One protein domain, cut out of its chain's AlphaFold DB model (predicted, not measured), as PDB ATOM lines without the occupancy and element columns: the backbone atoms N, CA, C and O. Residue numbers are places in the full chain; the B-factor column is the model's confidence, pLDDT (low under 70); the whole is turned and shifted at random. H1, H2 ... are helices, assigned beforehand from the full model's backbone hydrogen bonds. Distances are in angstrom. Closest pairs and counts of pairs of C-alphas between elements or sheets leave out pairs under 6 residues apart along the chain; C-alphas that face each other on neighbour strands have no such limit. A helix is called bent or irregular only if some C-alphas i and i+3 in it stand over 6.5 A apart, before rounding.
ATOM      1  N   GLU A   3     -46.281  15.905   9.119       92.06
ATOM      2  CA  GLU A   3     -47.470  15.723   9.960       92.06
ATOM      3  C   GLU A   3     -47.586  14.297  10.532       92.06
ATOM      4  O   GLU A   3     -47.799  14.117  11.731       92.06
ATOM      5  N   ALA A   4     -47.386  13.275   9.692       90.69
ATOM      6  CA  ALA A   4     -47.424  11.878  10.119       90.69
ATOM      7  C   ALA A   4     -46.304  11.560  11.124       90.69
ATOM      8  O   ALA A   4     -46.553  10.898  12.130       90.69
ATOM      9  N   ALA A   5     -45.096  12.088  10.895       91.50
ATOM     10  CA  ALA A   5     -43.969  11.915  11.811       91.50
ATOM     11  C   ALA A   5     -44.235  12.572  13.177       91.50
ATOM     12  O   ALA A   5     -44.016  11.950  14.215       91.50
ATOM     13  N   ALA A   6     -44.774  13.796  13.188       95.19
ATOM     14  CA  ALA A   6     -45.126  14.504  14.415       95.19
ATOM     15  C   ALA A   6     -46.201  13.761  15.225       95.19
ATOM     16  O   ALA A   6     -46.114  13.680  16.452       95.19
ATOM     17  N   ARG A   7     -47.197  13.180  14.545       93.75
ATOM     18  CA  ARG A   7     -48.245  12.372  15.178       93.75
ATOM     19  C   ARG A   7     -47.667  11.135  15.868       93.75
ATOM     20  O   ARG A   7     -47.951  10.924  17.044       93.75
ATOM     21  N   VAL A   8     -46.823  10.375  15.165       94.12
ATOM     22  CA  VAL A   8     -46.158   9.186  15.722       94.12
ATOM     23  C   VAL A   8     -45.269   9.560  16.908       94.12
ATOM     24  O   VAL A   8     -45.336   8.910  17.945       94.12
ATOM     25  N   ALA A   9     -44.482  10.635  16.798       94.38
ATOM     26  CA  ALA A   9     -43.618  11.090  17.886       94.38
ATOM     27  C   ALA A   9     -44.419  11.448  19.148       94.38
ATOM     28  O   ALA A   9     -44.047  11.062  20.256       94.38
ATOM     29  N   LYS A  10     -45.553  12.144  18.988       95.69
ATOM     30  CA  LYS A  10     -46.434  12.497  20.106       95.69
ATOM     31  C   LYS A  10     -47.025  11.259  20.787       95.69
ATOM     32  O   LYS A  10     -47.074  11.209  22.012       95.69
ATOM     33  N   GLU A  11     -47.462  10.274  20.007       94.75
ATOM     34  CA  GLU A  11     -48.009   9.017  20.529       94.75
ATOM     35  C   GLU A  11     -46.938   8.193  21.255       94.75
ATOM     36  O   GLU A  11     -47.185   7.722  22.364       94.75
ATOM     37  N   ALA A  12     -45.727   8.098  20.695       96.62
ATOM     38  CA  ALA A  12     -44.597   7.400  21.311       96.62
ATOM     39  C   ALA A  12     -44.248   7.984  22.687       96.62
ATOM     40  O   ALA A  12     -44.102   7.245  23.656       96.62
ATOM     41  N   ILE A  13     -44.188   9.316  22.795       96.44
ATOM     42  CA  ILE A  13     -43.904  10.005  24.062       96.44
ATOM     43  C   ILE A  13     -45.019   9.766  25.088       96.44
ATOM     44  O   ILE A  13     -44.734   9.548  26.262       96.44
ATOM     45  N   ALA A  14     -46.284   9.809  24.664       96.81
ATOM     46  CA  ALA A  14     -47.420   9.658  25.572       96.81
ATOM     47  C   ALA A  14     -47.597   8.222  26.092       96.81
ATOM     48  O   ALA A  14     -48.054   8.027  27.214       96.81
ATOM     49  N   THR A  15     -47.270   7.225  25.269       95.12
ATOM     50  CA  THR A  15     -47.542   5.806  25.555       95.12
ATOM     51  C   THR A  15     -46.304   5.021  25.980       95.12
ATOM     52  O   THR A  15     -46.437   3.931  26.532       95.12
ATOM     53  N   GLY A  16     -45.103   5.538  25.710       94.75
ATOM     54  CA  GLY A  16     -43.845   4.810  25.870       94.75
ATOM     55  C   GLY A  16     -43.629   3.708  24.826       94.75
ATOM     56  O   GLY A  16     -42.680   2.936  24.950       94.75
ATOM     57  N   GLN A  17     -44.496   3.606  23.811       94.44
ATOM     58  CA  GLN A  17     -44.367   2.608  22.752       94.44
ATOM     59  C   GLN A  17     -43.247   2.962  21.772       94.44
ATOM     60  O   GLN A  17     -42.905   4.129  21.563       94.44
ATOM     61  N   SER A  18     -42.693   1.938  21.123       94.56
ATOM     62  CA  SER A  18     -41.631   2.121  20.139       94.56
ATOM     63  C   SER A  18     -42.135   2.871  18.906       94.56
ATOM     64  O   SER A  18     -43.170   2.531  18.329       94.56
ATOM     65  N   VAL A  19     -41.348   3.842  18.430       92.88
ATOM     66  CA  VAL A  19     -41.617   4.565  17.174       92.88
ATOM     67  C   VAL A  19     -41.766   3.589  16.000       92.88
ATOM     68  O   VAL A  19     -42.635   3.779  15.153       92.88
ATOM     69  N   ARG A  20     -40.970   2.509  15.977       92.62
ATOM     70  CA  ARG A  20     -41.031   1.474  14.934       92.62
ATOM     71  C   ARG A  20     -42.397   0.787  14.915       92.62
ATOM     72  O   ARG A  20     -43.008   0.670  13.859       92.62
ATOM     73  N   GLU A  21     -42.883   0.371  16.078       92.94
ATOM     74  CA  GLU A  21     -44.172  -0.317  16.215       92.94
ATOM     75  C   GLU A  21     -45.331   0.594  15.820       92.94
ATOM     76  O   GLU A  21     -46.226   0.182  15.085       92.94
ATOM     77  N   LEU A  22     -45.288   1.853  16.258       94.25
ATOM     78  CA  LEU A  22     -46.311   2.844  15.941       94.25
ATOM     79  C   LEU A  22     -46.349   3.180  14.447       94.25
ATOM     80  O   LEU A  22     -47.435   3.313  13.888       94.25
ATOM     81  N   CYS A  23     -45.199   3.267  13.775       93.25
ATOM     82  CA  CYS A  23     -45.147   3.482  12.328       93.25
ATOM     83  C   CYS A  23     -45.817   2.346  11.541       93.25
ATOM     84  O   CYS A  23     -46.579   2.635  10.617       93.25
ATOM     85  N   VAL A  24     -45.579   1.085  11.925       93.00
ATOM     86  CA  VAL A  24     -46.211  -0.086  11.288       93.00
ATOM     87  C   VAL A  24     -47.703  -0.136  11.609       93.00
ATOM     88  O   VAL A  24     -48.530  -0.258  10.708       93.00
ATOM     89  N   LYS A  25     -48.066   0.025  12.886       91.38
ATOM     90  CA  LYS A  25     -49.457   0.008  13.359       91.38
ATOM     91  C   LYS A  25     -50.310   1.083  12.684       91.38
ATOM     92  O   LYS A  25     -51.450   0.817  12.315       91.38
ATOM     93  N   ASN A  26     -49.755   2.279  12.506       89.19
ATOM     94  CA  ASN A  26     -50.446   3.413  11.893       89.19
ATOM     95  C   ASN A  26     -50.367   3.398  10.353       89.19
ATOM     96  O   ASN A  26     -50.847   4.338   9.720       89.19
ATOM     97  N   GLY A  27     -49.760   2.366   9.748       88.50
ATOM     98  CA  GLY A  27     -49.644   2.211   8.295       88.50
ATOM     99  C   GLY A  27     -48.805   3.298   7.619       88.50
ATOM    100  O   GLY A  27     -49.012   3.591   6.446       88.50
ATOM    101  N   VAL A  28     -47.894   3.938   8.362       89.62
ATOM    102  CA  VAL A  28     -47.070   5.048   7.857       89.62
ATOM    103  C   VAL A  28     -45.902   4.521   7.029       89.62
ATOM    104  O   VAL A  28     -45.563   5.111   6.006       89.62
ATOM    105  N   LEU A  29     -45.282   3.432   7.487       89.50
ATOM    106  CA  LEU A  29     -44.160   2.753   6.838       89.50
ATOM    107  C   LEU A  29     -44.284   1.244   7.062       89.50
ATOM    108  O   LEU A  29     -44.791   0.814   8.102       89.50
ATOM    109  N   SER A  30     -43.798   0.449   6.108       90.12
ATOM    110  CA  SER A  30     -43.688  -0.997   6.296       90.12
ATOM    111  C   SER A  30     -42.515  -1.346   7.220       90.12
ATOM    112  O   SER A  30     -41.631  -0.525   7.485       90.12
ATOM    113  N   GLN A  31     -42.497  -2.582   7.719       89.25
ATOM    114  CA  GLN A  31     -41.390  -3.070   8.540       89.25
ATOM    115  C   GLN A  31     -40.061  -3.069   7.766       89.25
ATOM    116  O   GLN A  31     -39.045  -2.654   8.319       89.25
ATOM    117  N   GLU A  32     -40.095  -3.450   6.486       89.12
ATOM    118  CA  GLU A  32     -38.930  -3.456   5.592       89.12
ATOM    119  C   GLU A  32     -38.383  -2.037   5.366       89.12
ATOM    120  O   GLU A  32     -37.177  -1.809   5.450       89.12
ATOM    121  N   ASP A  33     -39.267  -1.055   5.157       89.12
ATOM    122  CA  ASP A  33     -38.854   0.342   4.977       89.12
ATOM    123  C   ASP A  33     -38.194   0.896   6.246       89.12
ATOM    124  O   ASP A  33     -37.194   1.611   6.183       89.12
ATOM    125  N   LEU A  34     -38.736   0.553   7.418       90.81
ATOM    126  CA  LEU A  34     -38.202   0.988   8.710       90.81
ATOM    127  C   LEU A  34     -36.841   0.372   9.027       90.81
ATOM    128  O   LEU A  34     -36.032   1.034   9.669       90.81
ATOM    129  N   GLU A  35     -36.578  -0.870   8.622       89.75
ATOM    130  CA  GLU A  35     -35.254  -1.486   8.784       89.75
ATOM    131  C   GLU A  35     -34.182  -0.727   8.016       89.75
ATOM    132  O   GLU A  35     -33.116  -0.461   8.562       89.75
ATOM    133  N   LEU A  36     -34.500  -0.308   6.796       87.75
ATOM    134  CA  LEU A  36     -33.580   0.440   5.957       87.75
ATOM    135  C   LEU A  36     -33.412   1.901   6.409       87.75
ATOM    136  O   LEU A  36     -32.314   2.447   6.349       87.75
ATOM    137  N   ILE A  37     -34.493   2.557   6.843       89.12
ATOM    138  CA  ILE A  37     -34.462   3.964   7.279       89.12
ATOM    139  C   ILE A  37     -33.784   4.117   8.646       89.12
ATOM    140  O   ILE A  37     -33.113   5.120   8.886       89.12
ATOM    141  N   LEU A  38     -33.979   3.155   9.552       89.94
ATOM    142  CA  LEU A  38     -33.455   3.197  10.921       89.94
ATOM    143  C   LEU A  38     -32.111   2.467  11.069       89.94
ATOM    144  O   LEU A  38     -31.786   2.005  12.166       89.94
ATOM    145  N   ASP A  39     -31.345   2.342   9.985       89.81
ATOM    146  CA  ASP A  39     -29.983   1.823  10.046       89.81
ATOM    147  C   ASP A  39     -29.066   2.824  10.790       89.81
ATOM    148  O   ASP A  39     -28.958   3.982  10.377       89.81
ATOM    149  N   PRO A  40     -28.396   2.426  11.892       89.12
ATOM    150  CA  PRO A  40     -27.605   3.350  12.706       89.12
ATOM    151  C   PRO A  40     -26.444   4.010  11.959       89.12
ATOM    152  O   PRO A  40     -26.056   5.132  12.293       89.12
ATOM    153  N   PHE A  41     -25.869   3.321  10.971       88.06
ATOM    154  CA  PHE A  41     -24.788   3.874  10.173       88.06
ATOM    155  C   PHE A  41     -25.362   4.950   9.252       88.06
ATOM    156  O   PHE A  41     -24.977   6.109   9.370       88.06
ATOM    157  N   GLU A  42     -26.368   4.636   8.443       85.50
ATOM    158  CA  GLU A  42     -27.016   5.598   7.541       85.50
ATOM    159  C   GLU A  42     -27.594   6.817   8.279       85.50
ATOM    160  O   GLU A  42     -27.457   7.947   7.817       85.50
ATOM    161  N   MET A  43     -28.166   6.626   9.474       87.00
ATOM    162  CA  MET A  43     -28.701   7.718  10.302       87.00
ATOM    163  C   MET A  43     -27.641   8.725  10.780       87.00
ATOM    164  O   MET A  43     -27.992   9.829  11.199       87.00
ATOM    165  N   THR A  44     -26.359   8.353  10.757       89.88
ATOM    166  CA  THR A  44     -25.239   9.209  11.185       89.88
ATOM    167  C   THR A  44     -24.441   9.789  10.020       89.88
ATOM    168  O   THR A  44     -23.514  10.568  10.245       89.88
ATOM    169  N   HIS A  45     -24.820   9.474   8.778       85.06
ATOM    170  CA  HIS A  45     -24.172   9.982   7.574       85.06
ATOM    171  C   HIS A  45     -25.041  11.032   6.870       85.06
ATOM    172  O   HIS A  45     -26.271  10.973   6.905       85.06
ATOM    173  N   PRO A  46     -24.424  12.026   6.209       83.31
ATOM    174  CA  PRO A  46     -25.167  12.980   5.402       83.31
ATOM    175  C   PRO A  46     -25.794  12.276   4.191       83.31
ATOM    176  O   PRO A  46     -25.099  11.661   3.385       83.31
ATOM    177  N   GLY A  47     -27.110  12.400   4.036       83.19
ATOM    178  CA  GLY A  47     -27.864  11.772   2.954       83.19
ATOM    179  C   GLY A  47     -29.343  11.629   3.305       83.19
ATOM    180  O   GLY A  47     -29.769  11.979   4.405       83.19
ATOM    181  N   ILE A  48     -30.144  11.133   2.361       80.50
ATOM    182  CA  ILE A  48     -31.518  10.713   2.655       80.50
ATOM    183  C   ILE A  48     -31.454   9.254   3.108       80.50
ATOM    184  O   ILE A  48     -31.213   8.369   2.287       80.50
ATOM    185  N   ALA A  49     -31.687   9.001   4.396       79.31
ATOM    186  CA  ALA A  49     -31.822   7.640   4.909       79.31
ATOM    187  C   ALA A  49     -32.939   6.903   4.148       79.31
ATOM    188  O   ALA A  49     -34.034   7.439   3.956       79.31
ATOM    189  N   GLY A  50     -32.649   5.696   3.659       80.00
ATOM    190  CA  GLY A  50     -33.581   4.944   2.817       80.00
ATOM    191  C   GLY A  50     -33.793   5.525   1.411       80.00
ATOM    192  O   GLY A  50     -34.820   5.253   0.794       80.00
ATOM    193  N   ALA A  51     -32.844   6.294   0.858       81.00
ATOM    194  CA  ALA A  51     -32.934   6.858  -0.499       81.00
ATOM    195  C   ALA A  51     -33.249   5.828  -1.603       81.00
ATOM    196  O   ALA A  51     -33.806   6.182  -2.642       81.00
ATOM    197  N   THR A  52     -32.907   4.554  -1.404       80.19
ATOM    198  CA  THR A  52     -33.253   3.466  -2.330       80.19
ATOM    199  C   THR A  52     -34.768   3.264  -2.456       80.19
ATOM    200  O   THR A  52     -35.228   2.898  -3.534       80.19
ATOM    201  N   LEU A  53     -35.552   3.590  -1.423       80.38
ATOM    202  CA  LEU A  53     -37.018   3.540  -1.443       80.38
ATOM    203  C   LEU A  53     -37.624   4.612  -2.355       80.38
ATOM    204  O   LEU A  53     -38.649   4.375  -2.987       80.38
ATOM    205  N   LEU A  54     -36.966   5.768  -2.498       77.06
ATOM    206  CA  LEU A  54     -37.422   6.831  -3.401       77.06
ATOM    207  C   LEU A  54     -37.318   6.429  -4.877       77.06
ATOM    208  O   LEU A  54     -38.086   6.923  -5.696       77.06
ATOM    209  N   LYS A  55     -36.389   5.523  -5.210       71.12
ATOM    210  CA  LYS A  55     -36.200   4.988  -6.570       71.12
ATOM    211  C   LYS A  55     -37.160   3.845  -6.914       71.12
ATOM    212  O   LYS A  55     -37.143   3.380  -8.046       71.12
ATOM    213  N   LYS A  56     -37.945   3.361  -5.946       61.03
ATOM    214  CA  LYS A  56     -38.846   2.208  -6.099       61.03
ATOM    215  C   LYS A  56     -40.234   2.594  -6.654       61.03
ATOM    216  O   LYS A  56     -41.116   1.743  -6.656       61.03
TER     217      LYS A  56
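What this domain is: This is residues 3 to 56 of the 57 residues of the protein "Aspartate ammonia-lyase" of Bacillus toyonensis (UniProt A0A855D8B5). Four helices follow one another in an open arc, with H1 and H4 at its two ends and H2 and H3 between them. H1 is the longest helix; H2 crosses it at a wide angle, H3 folds back beside H2, and a long loop of residues 38 to 50 then swings out and returns to the short H4, which comes near H3. The printed part has 54 residues with four named helices, in the order H1, H2, H3, H4, and no named strand; the class is all helix, and the named helices hold 31 of the residues. The whole is only just compact, close to loose, with a radius of gyration of the C-alphas of 11.8 A, and the C-alphas span 31 by 23 by 18 A along their three main axes.

Where its parts are: The printed part opens with H1, residues 3 to 15, which measures 18.5 A from its first to its last C-alpha. It begins at C-alpha 3, at (-47.470, 15.723, 9.960), and ends at C-alpha 15, at (-47.542, 5.806, 25.555). After a tight link of three residues comes H2, residues 19 to 25, 9.8 A long, from Val 19 to Lys 25. Another tight link, of five residues, leads to H3, residues 31 to 37, 10.0 A long, whose first C-alpha is at (-41.390, -3.070, 8.540). Residues 38 to 50 are a long link of 13 residues with no named element. H4, residues 51 to 54, measures 5.3 A and ends at C-alpha 54, at (-37.422, 6.831, -3.401). Residues 55 and 56 follow it. None of the four helices is bent or irregular.

How they stand to each other: H1 touches H2 with residues 8 to 12 alone. Their closest C-alphas are those of Ala 12 and Val 19, 5.8 A apart, and 7 pairs of C-alphas lie within 8 A. Their lines stand at 72 degrees, only just about perpendicular, and their centres are 9.8 A apart. H2 and H3 only just touch, with 3 pairs of C-alphas within 8 A, the closest being those of Val 24 and Gln 31, 6.3 A apart. They run opposite ways at a shallow tilt of 34 degrees, only just short of steep, and form a helical hairpin. Their centres are 10.8 A apart. H3 and H4 are close but not clearly touching: the one pair of C-alphas within 8 A is that of Asp 33 and Leu 53, 7.4 A apart. H4 touches no helix. H1 is apart from H3 and from H4, and H2 is apart from H4. In H1, H2 and H3 every backbone O of residue i is within hydrogen-bond range of the N of residue i+4 inside the helix. H4 is too short for such a pair, but the O of Ala 51 and the N of Leu 54 are within hydrogen-bond range.

The domain as a whole: The two C-alphas farthest apart are those of Ala 14, in H1, and Lys 55, just after H4, at 34.4 A. The first and last printed C-alphas, those of Glu 3 and Lys 56, are 22.7 A apart. The printed part has no cut, and it runs from residue 3 to residue 56 of a full chain of 57 residues. Of its links, H1 to H2 and H2 to H3 are tight, while H3 to H4 is long; the C-alphas of residues 38 to 50 lie 6 to 17 A from the mean of the C-alphas. The mean pLDDT of the printed part is 88.8, with means of 94 for H1, 93 for H2, 89 for H3 and 80 for H4. One printed residue, Lys 56, is under 70.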